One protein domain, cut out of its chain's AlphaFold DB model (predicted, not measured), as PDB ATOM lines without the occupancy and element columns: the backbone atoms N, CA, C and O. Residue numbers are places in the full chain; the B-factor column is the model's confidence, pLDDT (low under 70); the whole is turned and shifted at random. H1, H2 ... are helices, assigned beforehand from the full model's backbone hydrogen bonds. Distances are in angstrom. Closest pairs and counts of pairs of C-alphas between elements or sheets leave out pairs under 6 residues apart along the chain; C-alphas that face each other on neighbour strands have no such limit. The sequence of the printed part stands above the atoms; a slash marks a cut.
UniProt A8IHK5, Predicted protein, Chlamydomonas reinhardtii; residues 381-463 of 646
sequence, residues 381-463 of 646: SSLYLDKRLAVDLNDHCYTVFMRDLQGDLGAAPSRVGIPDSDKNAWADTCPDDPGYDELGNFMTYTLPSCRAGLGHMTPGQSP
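AT A GLANCE: This is residues 381 to 463 of the 646 residues of the protein "Predicted protein" of Chlamydomonas reinhardtii (UniProt A8IHK5). There is little regular structure here: one long helix, H2, forms one side of a body made mostly of loops, with short H1 making a corner at its start and short H3 packed steeply across it. The 83 printed residues hold three named helices, H1, H2, H3 in order, and no named strand; the class is all helix, with 30 residues in named elements. The whole is compact, with a radius of gyration of the C-alphas of 12.2 A and spans of 31 by 28 by 18 A.

HOW THE PARTS SIT: Start at H1, residues 381 to 385; it only just touches H2, residues 387 to 404, with 3 pairs of C-alphas within 8 A, only at the corner by their link, through residues 389 to 390 of H2 alone; the closest C-alphas, of Tyr 384 and Ala 390, are 4.4 A apart. Further on, H3, residues 448 to 454, touches H2, closest at the C-alphas of Phe 401 and Gly 453, 4.0 A, at a steep tilt of 51 degrees, the same way. H1 and H3 are apart. Every O i to N i+4 pair is within hydrogen-bond range in H1 and H3, and 13 of 14 in H2.

IN THESE COORDINATES: Find C-alpha 381 at (-29.072, -28.089, -26.716), where H1 begins. H2 runs 25.3 A, from C-alpha 387 to C-alpha 404 at (-15.583, -45.862, -34.802); H3, 9.8 A long, ends at C-alpha 454, (-20.602, -40.749, -28.015).

THE WHOLE: The printed part has no cut; look along residues 405 to 447 for the long link. Residues 415 to 416 pair with 456 to 457, parallel. Confidence is under 70 at residues 381 to 385 and 412 to 414.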
ATOM      1  N   SER A 381     -28.014 -28.586 -25.820       53.19
ATOM      2  CA  SER A 381     -29.072 -28.089 -26.716       53.19
ATOM      3  C   SER A 381     -28.977 -26.597 -27.048       53.19
ATOM      4  O   SER A 381     -29.541 -26.170 -28.049       53.19
ATOM      5  N   SER A 382     -28.248 -25.789 -26.281       61.50
ATOM      6  CA  SER A 382     -27.959 -24.395 -26.628       61.50
ATOM      7  C   SER A 382     -26.988 -24.332 -27.809       61.50
ATOM      8  O   SER A 382     -27.179 -23.506 -28.701       61.50
ATOM      9  N   LEU A 383     -26.060 -25.296 -27.907       66.25
ATOM     10  CA  LEU A 383     -25.232 -25.509 -29.096       66.25
ATOM     11  C   LEU A 383     -26.091 -25.897 -30.305       66.25
ATOM     12  O   LEU A 383     -25.798 -25.483 -31.420       66.25
ATOM     13  N   TYR A 384     -27.201 -26.617 -30.093       63.38
ATOM     14  CA  TYR A 384     -28.167 -26.908 -31.160       63.38
ATOM     15  C   TYR A 384     -28.967 -25.672 -31.619       63.38
ATOM     16  O   TYR A 384     -29.408 -25.610 -32.770       63.38
ATOM     17  N   LEU A 385     -29.167 -24.672 -30.753       69.50
ATOM     18  CA  LEU A 385     -29.849 -23.432 -31.144       69.50
ATOM     19  C   LEU A 385     -28.992 -22.587 -32.099       69.50
ATOM     20  O   LEU A 385     -29.549 -21.873 -32.943       69.50
ATOM     21  N   ASP A 386     -27.662 -22.705 -32.035       79.69
ATOM     22  CA  ASP A 386     -26.796 -22.221 -33.106       79.69
ATOM     23  C   ASP A 386     -26.822 -23.211 -34.277       79.69
ATOM     24  O   ASP A 386     -26.216 -24.279 -34.255       79.69
ATOM     25  N   LYS A 387     -27.512 -22.829 -35.355       78.75
ATOM     26  CA  LYS A 387     -27.665 -23.671 -36.550       78.75
ATOM     27  C   LYS A 387     -26.340 -24.130 -37.159       78.75
ATOM     28  O   LYS A 387     -26.334 -25.168 -37.809       78.75
ATOM     29  N   ARG A 388     -25.261 -23.347 -37.042       81.19
ATOM     30  CA  ARG A 388     -23.956 -23.740 -37.596       81.19
ATOM     31  C   ARG A 388     -23.335 -24.811 -36.722       81.19
ATOM     32  O   ARG A 388     -22.980 -25.871 -37.223       81.19
ATOM     33  N   LEU A 389     -23.311 -24.558 -35.419       83.25
ATOM     34  CA  LEU A 389     -22.746 -25.490 -34.460       83.25
ATOM     35  C   LEU A 389     -23.536 -26.801 -34.401       83.25
ATOM     36  O   LEU A 389     -22.939 -27.861 -34.292       83.25
ATOM     37  N   ALA A 390     -24.856 -26.755 -34.575       83.94
ATOM     38  CA  ALA A 390     -25.706 -27.937 -34.693       83.94
ATOM     39  C   ALA A 390     -25.303 -28.860 -35.856       83.94
ATOM     40  O   ALA A 390     -25.372 -30.082 -35.720       83.94
ATOM     41  N   VAL A 391     -24.911 -28.288 -37.003       87.06
ATOM     42  CA  VAL A 391     -24.465 -29.059 -38.173       87.06
ATOM     43  C   VAL A 391     -23.113 -29.697 -37.890       87.06
ATOM     44  O   VAL A 391     -22.995 -30.907 -38.058       87.06
ATOM     45  N   ASP A 392     -22.145 -28.920 -37.396       89.94
ATOM     46  CA  ASP A 392     -20.801 -29.415 -37.069       89.94
ATOM     47  C   ASP A 392     -20.857 -30.492 -35.970       89.94
ATOM     48  O   ASP A 392     -20.231 -31.545 -36.083       89.94
ATOM     49  N   LEU A 393     -21.689 -30.278 -34.946       89.38
ATOM     50  CA  LEU A 393     -21.960 -31.240 -33.881       89.38
ATOM     51  C   LEU A 393     -22.555 -32.533 -34.426       89.38
ATOM     52  O   LEU A 393     -22.077 -33.621 -34.108       89.38
ATOM     53  N   ASN A 394     -23.594 -32.431 -35.256       88.75
ATOM     54  CA  ASN A 394     -24.200 -33.613 -35.843       88.75
ATOM     55  C   ASN A 394     -23.212 -34.376 -36.731       88.75
ATOM     56  O   ASN A 394     -23.197 -35.601 -36.674       88.75
ATOM     57  N   ASP A 395     -22.417 -33.674 -37.540       91.06
ATOM     58  CA  ASP A 395     -21.455 -34.283 -38.460       91.06
ATOM     59  C   ASP A 395     -20.308 -34.969 -37.707       91.06
ATOM     60  O   ASP A 395     -19.957 -36.108 -38.019       91.06
ATOM     61  N   HIS A 396     -19.801 -34.347 -36.635       92.25
ATOM     62  CA  HIS A 396     -18.829 -34.962 -35.723       92.25
ATOM     63  C   HIS A 396     -19.383 -36.242 -35.095       92.25
ATOM     64  O   HIS A 396     -18.793 -37.315 -35.220       92.25
ATOM     65  N   CYS A 397     -20.559 -36.156 -34.474       91.94
ATOM     66  CA  CYS A 397     -21.195 -37.290 -33.815       91.94
ATOM     67  C   CYS A 397     -21.538 -38.422 -34.793       91.94
ATOM     68  O   CYS A 397     -21.339 -39.599 -34.483       91.94
ATOM     69  N   TYR A 398     -22.011 -38.075 -35.992       90.25
ATOM     70  CA  TYR A 398     -22.278 -39.036 -37.056       90.25
ATOM     71  C   TYR A 398     -21.002 -39.702 -37.557       90.25
ATOM     72  O   TYR A 398     -20.973 -40.918 -37.733       90.25
ATOM     73  N   THR A 399     -19.934 -38.927 -37.741       92.50
ATOM     74  CA  THR A 399     -18.629 -39.444 -38.153       92.50
ATOM     75  C   THR A 399     -18.101 -40.430 -37.128       92.50
ATOM     76  O   THR A 399     -17.694 -41.520 -37.511       92.50
ATOM     77  N   VAL A 400     -18.161 -40.115 -35.833       91.00
ATOM     78  CA  VAL A 400     -17.766 -41.056 -34.774       91.00
ATOM     79  C   VAL A 400     -18.620 -42.324 -34.828       91.00
ATOM     80  O   VAL A 400     -18.081 -43.429 -34.807       91.00
ATOM     81  N   PHE A 401     -19.939 -42.189 -34.973       90.19
ATOM     82  CA  PHE A 401     -20.836 -43.338 -35.082       90.19
ATOM     83  C   PHE A 401     -20.516 -44.236 -36.289       90.19
ATOM     84  O   PHE A 401     -20.420 -45.455 -36.166       90.19
ATOM     85  N   MET A 402     -20.301 -43.653 -37.464       90.31
ATOM     86  CA  MET A 402     -20.024 -44.423 -38.675       90.31
ATOM     87  C   MET A 402     -18.592 -44.965 -38.712       90.31
ATOM     88  O   MET A 402     -18.387 -46.101 -39.132       90.31
ATOM     89  N   ARG A 403     -17.602 -44.183 -38.275       91.50
ATOM     90  CA  ARG A 403     -16.177 -44.537 -38.330       91.50
ATOM     91  C   ARG A 403     -15.790 -45.500 -37.216       91.50
ATOM     92  O   ARG A 403     -15.219 -46.550 -37.493       91.50
ATOM     93  N   ASP A 404     -16.096 -45.143 -35.972       87.00
ATOM     94  CA  ASP A 404     -15.583 -45.862 -34.802       87.00
ATOM     95  C   ASP A 404     -16.487 -47.032 -34.424       87.00
ATOM     96  O   ASP A 404     -16.008 -48.042 -33.910       87.00
ATOM     97  N   LEU A 405     -17.787 -46.910 -34.699       85.62
ATOM     98  CA  LEU A 405     -18.786 -47.920 -34.351       85.62
ATOM     99  C   LEU A 405     -19.330 -48.667 -35.570       85.62
ATOM    100  O   LEU A 405     -20.147 -49.565 -35.408       85.62
ATOM    101  N   GLN A 406     -18.892 -48.325 -36.788       89.12
ATOM    102  CA  GLN A 406     -19.353 -48.952 -38.037       89.12
ATOM    103  C   GLN A 406     -20.879 -48.882 -38.223       89.12
ATOM    104  O   GLN A 406     -21.480 -49.735 -38.874       89.12
ATOM    105  N   GLY A 407     -21.519 -47.871 -37.628       84.44
ATOM    106  CA  GLY A 407     -22.975 -47.752 -37.606       84.44
ATOM    107  C   GLY A 407     -23.683 -48.786 -36.717       84.44
ATOM    108  O   GLY A 407     -24.904 -48.927 -36.805       84.44
ATOM    109  N   ASP A 408     -22.950 -49.511 -35.870       83.00
ATOM    110  CA  ASP A 408     -23.495 -50.491 -34.939       83.00
ATOM    111  C   ASP A 408     -23.604 -49.912 -33.523       83.00
ATOM    112  O   ASP A 408     -22.622 -49.684 -32.820       83.00
ATOM    113  N   LEU A 409     -24.839 -49.726 -33.061       78.31
ATOM    114  CA  LEU A 409     -25.113 -49.336 -31.676       78.31
ATOM    115  C   LEU A 409     -24.730 -50.424 -30.671       78.31
ATOM    116  O   LEU A 409     -24.444 -50.111 -29.519       78.31
ATOM    117  N   GLY A 410     -24.700 -51.690 -31.092       78.75
ATOM    118  CA  GLY A 410     -24.170 -52.799 -30.303       78.75
ATOM    119  C   GLY A 410     -22.684 -52.632 -29.991       78.75
ATOM    120  O   GLY A 410     -22.249 -52.975 -28.893       78.75
ATOM    121  N   ALA A 411     -21.932 -52.036 -30.923       76.50
ATOM    122  CA  ALA A 411     -20.529 -51.663 -30.759       76.50
ATOM    123  C   ALA A 411     -20.337 -50.382 -29.935       76.50
ATOM    124  O   ALA A 411     -19.208 -50.060 -29.555       76.50
ATOM    125  N   ALA A 412     -21.432 -49.700 -29.590       68.56
ATOM    126  CA  ALA A 412     -21.485 -48.577 -28.666       68.56
ATOM    127  C   ALA A 412     -21.898 -49.010 -27.245       68.56
ATOM    128  O   ALA A 412     -22.738 -48.322 -26.656       68.56
ATOM    129  N   PRO A 413     -21.423 -50.142 -26.663       53.56
ATOM    130  CA  PRO A 413     -21.881 -50.507 -25.340       53.56
ATOM    131  C   PRO A 413     -21.458 -49.384 -24.401       53.56
ATOM    132  O   PRO A 413     -20.265 -49.140 -24.226       53.56
ATOM    133  N   SER A 414     -22.473 -48.686 -23.884       58.97
ATOM    134  CA  SER A 414     -22.483 -47.845 -22.693       58.97
ATOM    135  C   SER A 414     -21.088 -47.623 -22.132       58.97
ATOM    136  O   SER A 414     -20.603 -48.389 -21.290       58.97
ATOM    137  N   ARG A 415     -20.405 -46.611 -22.668       72.19
ATOM    138  CA  ARG A 415     -19.097 -46.241 -22.152       72.19
ATOM    139  C   ARG A 415     -19.374 -45.694 -20.756       72.19
ATOM    140  O   ARG A 415     -20.065 -44.695 -20.600       72.19
ATOM    141  N   VAL A 416     -18.952 -46.420 -19.725       82.12
ATOM    142  CA  VAL A 416     -18.822 -45.806 -18.407       82.12
ATOM    143  C   VAL A 416     -17.497 -45.067 -18.433       82.12
ATOM    144  O   VAL A 416     -16.441 -45.693 -18.537       82.12
ATOM    145  N   GLY A 417     -17.573 -43.743 -18.392       88.94
ATOM    146  CA  GLY A 417     -16.457 -42.837 -18.631       88.94
ATOM    147  C   GLY A 417     -16.584 -42.065 -19.938       88.94
ATOM    148  O   GLY A 417     -17.193 -42.525 -20.903       88.94
ATOM    149  N   ILE A 418     -15.959 -40.890 -19.940       91.38
ATOM    150  CA  ILE A 418     -15.961 -39.944 -21.054       91.38
ATOM    151  C   ILE A 418     -15.087 -40.495 -22.188       91.38
ATOM    152  O   ILE A 418     -13.876 -40.678 -21.989       91.38
ATOM    153  N   PRO A 419     -15.651 -40.755 -23.378       91.50
ATOM    154  CA  PRO A 419     -14.875 -41.214 -24.520       91.50
ATOM    155  C   PRO A 419     -13.867 -40.166 -24.989       91.50
ATOM    156  O   PRO A 419     -14.152 -38.976 -24.955       91.50
ATOM    157  N   ASP A 420     -12.719 -40.587 -25.524       91.69
ATOM    158  CA  ASP A 420     -11.729 -39.632 -26.052       91.69
ATOM    159  C   ASP A 420     -12.277 -38.802 -27.222       91.69
ATOM    160  O   ASP A 420     -11.958 -37.625 -27.347       91.69
ATOM    161  N   SER A 421     -13.173 -39.379 -28.029       92.00
ATOM    162  CA  SER A 421     -13.895 -38.685 -29.104       92.00
ATOM    163  C   SER A 421     -14.908 -37.640 -28.610       92.00
ATOM    164  O   SER A 421     -15.488 -36.918 -29.423       92.00
ATOM    165  N   ASP A 422     -15.165 -37.596 -27.303       92.81
ATOM    166  CA  ASP A 422     -16.034 -36.614 -26.655       92.81
ATOM    167  C   ASP A 422     -15.243 -35.500 -25.942       92.81
ATOM    168  O   ASP A 422     -15.799 -34.491 -25.532       92.81
ATOM    169  N   LYS A 423     -13.914 -35.633 -25.840       92.69
ATOM    170  CA  LYS A 423     -13.026 -34.652 -25.192       92.69
ATOM    171  C   LYS A 423     -12.650 -33.534 -26.164       92.69
ATOM    172  O   LYS A 423     -11.505 -33.400 -26.601       92.69
ATOM    173  N   ASN A 424     -13.660 -32.769 -26.562       90.06
ATOM    174  CA  ASN A 424     -13.614 -31.879 -27.714       90.06
ATOM    175  C   ASN A 424     -13.473 -30.409 -27.300       90.06
ATOM    176  O   ASN A 424     -14.467 -29.725 -27.087       90.06
ATOM    177  N   ALA A 425     -12.250 -29.872 -27.310       91.94
ATOM    178  CA  ALA A 425     -11.986 -28.469 -26.950       91.94
ATOM    179  C   ALA A 425     -12.741 -27.422 -27.799       91.94
ATOM    180  O   ALA A 425     -12.829 -26.262 -27.417       91.94
ATOM    181  N   TRP A 426     -13.226 -27.790 -28.989       91.50
ATOM    182  CA  TRP A 426     -13.978 -26.875 -29.855       91.50
ATOM    183  C   TRP A 426     -15.448 -26.728 -29.442       91.50
ATOM    184  O   TRP A 426     -16.076 -25.742 -29.823       91.50
ATOM    185  N   ALA A 427     -15.988 -27.711 -28.716       89.50
ATOM    186  CA  ALA A 427     -17.370 -27.739 -28.249       89.50
ATOM    187  C   ALA A 427     -17.502 -27.333 -26.774       89.50
ATOM    188  O   ALA A 427     -18.616 -27.192 -26.290       89.50
ATOM    189  N   ASP A 428     -16.372 -27.156 -26.094       91.88
ATOM    190  CA  ASP A 428     -16.277 -26.798 -24.686       91.88
ATOM    191  C   ASP A 428     -16.800 -25.378 -24.437       91.88
ATOM    192  O   ASP A 428     -16.270 -24.390 -24.962       91.88
ATOM    193  N   THR A 429     -17.871 -25.284 -23.654       91.38
ATOM    194  CA  THR A 429     -18.497 -24.010 -23.298       91.38
ATOM    195  C   THR A 429     -17.852 -23.363 -22.080       91.38
ATOM    196  O   THR A 429     -18.071 -22.169 -21.853       91.38
ATOM    197  N   CYS A 430     -17.025 -24.109 -21.344       93.44
ATOM    198  CA  CYS A 430     -16.347 -23.679 -20.129       93.44
ATOM    199  C   CYS A 430     -14.830 -23.915 -20.211       93.44
ATOM    200  O   CYS A 430     -14.268 -24.575 -19.344       93.44
ATOM    201  N   PRO A 431     -14.127 -23.306 -21.188       94.31
ATOM    202  CA  PRO A 431     -12.715 -23.595 -21.461       94.31
ATOM    203  C   PRO A 431     -11.741 -23.203 -20.339       94.31
ATOM    204  O   PRO A 431     -10.577 -23.607 -20.367       94.31
ATOM    205  N   ASP A 432     -12.188 -22.381 -19.388       95.69
ATOM    206  CA  ASP A 432     -11.409 -21.995 -18.208       95.69
ATOM    207  C   ASP A 432     -11.587 -22.982 -17.035       95.69
ATOM    208  O   ASP A 432     -10.801 -22.946 -16.082       95.69
ATOM    209  N   ASP A 433     -12.576 -23.879 -17.114       94.50
ATOM    210  CA  ASP A 433     -12.831 -24.927 -16.131       94.50
ATOM    211  C   ASP A 433     -12.212 -26.266 -16.587       94.50
ATOM    212  O   ASP A 433     -12.034 -26.520 -17.779       94.50
ATOM    213  N   PRO A 434     -11.835 -27.165 -15.660       94.81
ATOM    214  CA  PRO A 434     -11.316 -28.476 -16.033       94.81
ATOM    215  C   PRO A 434     -12.371 -29.367 -16.708       94.81
ATOM    216  O   PRO A 434     -13.420 -29.637 -16.127       94.81
ATOM    217  N   GLY A 435     -12.024 -29.939 -17.862       93.19
ATOM    218  CA  GLY A 435     -12.835 -30.941 -18.557       93.19
ATOM    219  C   GLY A 435     -13.221 -30.491 -19.963       93.19
ATOM    220  O   GLY A 435     -12.542 -29.652 -20.538       93.19
ATOM    221  N   TYR A 436     -14.249 -31.121 -20.530       93.19
ATOM    222  CA  TYR A 436     -14.844 -30.760 -21.819       93.19
ATOM    223  C   TYR A 436     -16.346 -31.028 -21.751       93.19
ATOM    224  O   TYR A 436     -16.748 -32.004 -21.115       93.19
ATOM    225  N   ASP A 437     -17.153 -30.235 -22.455       92.19
ATOM    226  CA  ASP A 437     -18.578 -30.514 -22.647       92.19
ATOM    227  C   ASP A 437     -18.806 -31.953 -23.134       92.19
ATOM    228  O   ASP A 437     -18.367 -32.349 -24.216       92.19
ATOM    229  N   GLU A 438     -19.534 -32.736 -22.342       92.75
ATOM    230  CA  GLU A 438     -19.815 -34.138 -22.637       92.75
ATOM    231  C   GLU A 438     -21.008 -34.270 -23.602       92.75
ATOM    232  O   GLU A 438     -22.161 -34.460 -23.199       92.75
ATOM    233  N   LEU A 439     -20.752 -34.180 -24.909       92.25
ATOM    234  CA  LEU A 439     -21.791 -34.195 -25.947       92.25
ATOM    235  C   LEU A 439     -22.545 -35.531 -26.002       92.25
ATOM    236  O   LEU A 439     -23.691 -35.602 -26.453       92.25
ATOM    237  N   GLY A 440     -21.907 -36.612 -25.577       92.62
ATOM    238  CA  GLY A 440     -22.484 -37.943 -25.495       92.62
ATOM    239  C   GLY A 440     -23.130 -38.291 -24.158       92.62
ATOM    240  O   GLY A 440     -23.724 -39.368 -24.073       92.62
ATOM    241  N   ASN A 441     -23.034 -37.448 -23.122       94.00
ATOM    242  CA  ASN A 441     -23.574 -37.803 -21.810       94.00
ATOM    243  C   ASN A 441     -25.095 -37.962 -21.894       94.00
ATOM    244  O   ASN A 441     -25.801 -37.081 -22.387       94.00
ATOM    245  N   PHE A 442     -25.645 -39.076 -21.416       93.62
ATOM    246  CA  PHE A 442     -27.089 -39.286 -21.504       93.62
ATOM    247  C   PHE A 442     -27.902 -38.288 -20.687       93.62
ATOM    248  O   PHE A 442     -29.060 -38.090 -21.036       93.62
ATOM    249  N   MET A 443     -27.320 -37.626 -19.685       94.25
ATOM    250  CA  MET A 443     -27.956 -36.577 -18.883       94.25
ATOM    251  C   MET A 443     -27.883 -35.181 -19.519       94.25
ATOM    252  O   MET A 443     -28.351 -34.214 -18.923       94.25
ATOM    253  N   THR A 444     -27.375 -35.066 -20.750       91.88
ATOM    254  CA  THR A 444     -27.423 -33.820 -21.521       91.88
ATOM    255  C   THR A 444     -28.552 -33.802 -22.568       91.88
ATOM    256  O   THR A 444     -29.164 -34.823 -22.911       91.88
ATOM    257  N   TYR A 445     -28.814 -32.629 -23.147       88.94
ATOM    258  CA  TYR A 445     -29.783 -32.425 -24.234       88.94
ATOM    259  C   TYR A 445     -29.115 -32.345 -25.614       88.94
ATOM    260  O   TYR A 445     -29.351 -31.420 -26.390       88.94
ATOM    261  N   THR A 446     -28.268 -33.316 -25.946       86.81
ATOM    262  CA  THR A 446     -27.668 -33.417 -27.282       86.81
ATOM    263  C   THR A 446     -28.546 -34.141 -28.292       86.81
ATOM    264  O   THR A 446     -29.605 -34.702 -27.993       86.81
ATOM    265  N   LEU A 447     -28.081 -34.106 -29.539       84.31
ATOM    266  CA  LEU A 447     -28.687 -34.797 -30.659       84.31
ATOM    267  C   LEU A 447     -28.659 -36.324 -30.475       84.31
ATOM    268  O   LEU A 447     -27.683 -36.871 -29.953       84.31
ATOM    269  N   PRO A 448     -29.667 -37.046 -31.002       83.19
ATOM    270  CA  PRO A 448     -29.657 -38.508 -31.028       83.19
ATOM    271  C   PRO A 448     -28.400 -39.110 -31.676       83.19
ATOM    272  O   PRO A 448     -27.947 -40.165 -31.243       83.19
ATOM    273  N   SER A 449     -27.809 -38.432 -32.667       85.50
ATOM    274  CA  SER A 449     -26.544 -38.835 -33.298       85.50
ATOM    275  C   SER A 449     -25.377 -38.853 -32.314       85.50
ATOM    276  O   SER A 449     -24.587 -39.791 -32.325       85.50
ATOM    277  N   CYS A 450     -25.294 -37.869 -31.419       90.12
ATOM    278  CA  CYS A 450     -24.275 -37.819 -30.371       90.12
ATOM    279  C   CYS A 450     -24.492 -38.901 -29.328       90.12
ATOM    280  O   CYS A 450     -23.543 -39.566 -28.937       90.12
ATOM    281  N   ARG A 451     -25.740 -39.187 -28.957       89.31
ATOM    282  CA  ARG A 451     -26.038 -40.322 -28.072       89.31
ATOM    283  C   ARG A 451     -25.717 -41.672 -28.719       89.31
ATOM    284  O   ARG A 451     -25.353 -42.604 -28.015       89.31
ATOM    285  N   ALA A 452     -25.827 -41.785 -30.042       87.19
ATOM    286  CA  ALA A 452     -25.432 -42.985 -30.774       87.19
ATOM    287  C   ALA A 452     -23.905 -43.130 -30.895       87.19
ATOM    288  O   ALA A 452     -23.379 -44.221 -30.698       87.19
ATOM    289  N   GLY A 453     -23.197 -42.041 -31.218       89.25
ATOM    290  CA  GLY A 453     -21.748 -42.036 -31.446       89.25
ATOM    291  C   GLY A 453     -20.899 -41.974 -30.172       89.25
ATOM    292  O   GLY A 453     -19.865 -42.630 -30.061       89.25
ATOM    293  N   LEU A 454     -21.340 -41.168 -29.211       92.88
ATOM    294  CA  LEU A 454     -20.602 -40.749 -28.015       92.88
ATOM    295  C   LEU A 454     -21.308 -41.147 -26.709       92.88
ATOM    296  O   LEU A 454     -20.781 -40.869 -25.636       92.88
ATOM    297  N   GLY A 455     -22.476 -41.798 -26.795       92.38
ATOM    298  CA  GLY A 455     -23.339 -42.159 -25.669       92.38
ATOM    299  C   GLY A 455     -22.597 -42.750 -24.472       92.38
ATOM    300  O   GLY A 455     -22.021 -43.838 -24.574       92.38
ATOM    301  N   HIS A 456     -22.638 -42.061 -23.334       93.81
ATOM    302  CA  HIS A 456     -21.942 -42.490 -22.125       93.81
ATOM    303  C   HIS A 456     -22.622 -41.998 -20.837       93.81
ATOM    304  O   HIS A 456     -23.468 -41.105 -20.852       93.81
ATOM    305  N   MET A 457     -22.253 -42.626 -19.722       94.00
ATOM    306  CA  MET A 457     -22.453 -42.122 -18.356       94.00
ATOM    307  C   MET A 457     -21.080 -42.054 -17.693       94.00
ATOM    308  O   MET A 457     -20.230 -42.901 -17.974       94.00
ATOM    309  N   THR A 458     -20.834 -41.125 -16.779       94.44
ATOM    310  CA  THR A 458     -19.584 -41.148 -16.005       94.44
ATOM    311  C   THR A 458     -19.609 -42.254 -14.933       94.44
ATOM    312  O   THR A 458     -20.677 -42.755 -14.554       94.44
ATOM    313  N   PRO A 459     -18.448 -42.699 -14.415       93.31
ATOM    314  CA  PRO A 459     -18.397 -43.583 -13.255       93.31
ATOM    315  C   PRO A 459     -19.180 -43.061 -12.042       93.31
ATOM    316  O   PRO A 459     -19.776 -43.879 -11.334       93.31
ATOM    317  N   GLY A 460     -19.186 -41.747 -11.802       92.69
ATOM    318  CA  GLY A 460     -19.942 -41.087 -10.738       92.69
ATOM    319  C   GLY A 460     -21.453 -41.095 -10.966       92.69
ATOM    320  O   GLY A 460     -22.204 -41.257 -10.004       92.69
ATOM    321  N   GLN A 461     -21.899 -41.039 -12.225       92.69
ATOM    322  CA  GLN A 461     -23.310 -41.159 -12.608       92.69
ATOM    323  C   GLN A 461     -23.843 -42.598 -12.568       92.69
ATOM    324  O   GLN A 461     -25.054 -42.809 -12.623       92.69
ATOM    325  N   SER A 462     -22.986 -43.622 -12.473       89.00
ATOM    326  CA  SER A 462     -23.459 -45.004 -12.323       89.00
ATOM    327  C   SER A 462     -24.355 -45.104 -11.072       89.00
ATOM    328  O   SER A 462     -23.862 -44.878  -9.964       89.00
ATOM    329  N   PRO A 463     -25.643 -45.494 -11.194       71.12
ATOM    330  CA  PRO A 463     -26.605 -45.459 -10.080       71.12
ATOM    331  C   PRO A 463     -26.187 -46.286  -8.856       71.12
ATOM    332  O   PRO A 463     -26.618 -46.038  -7.737       71.12
TER     333      PRO A 463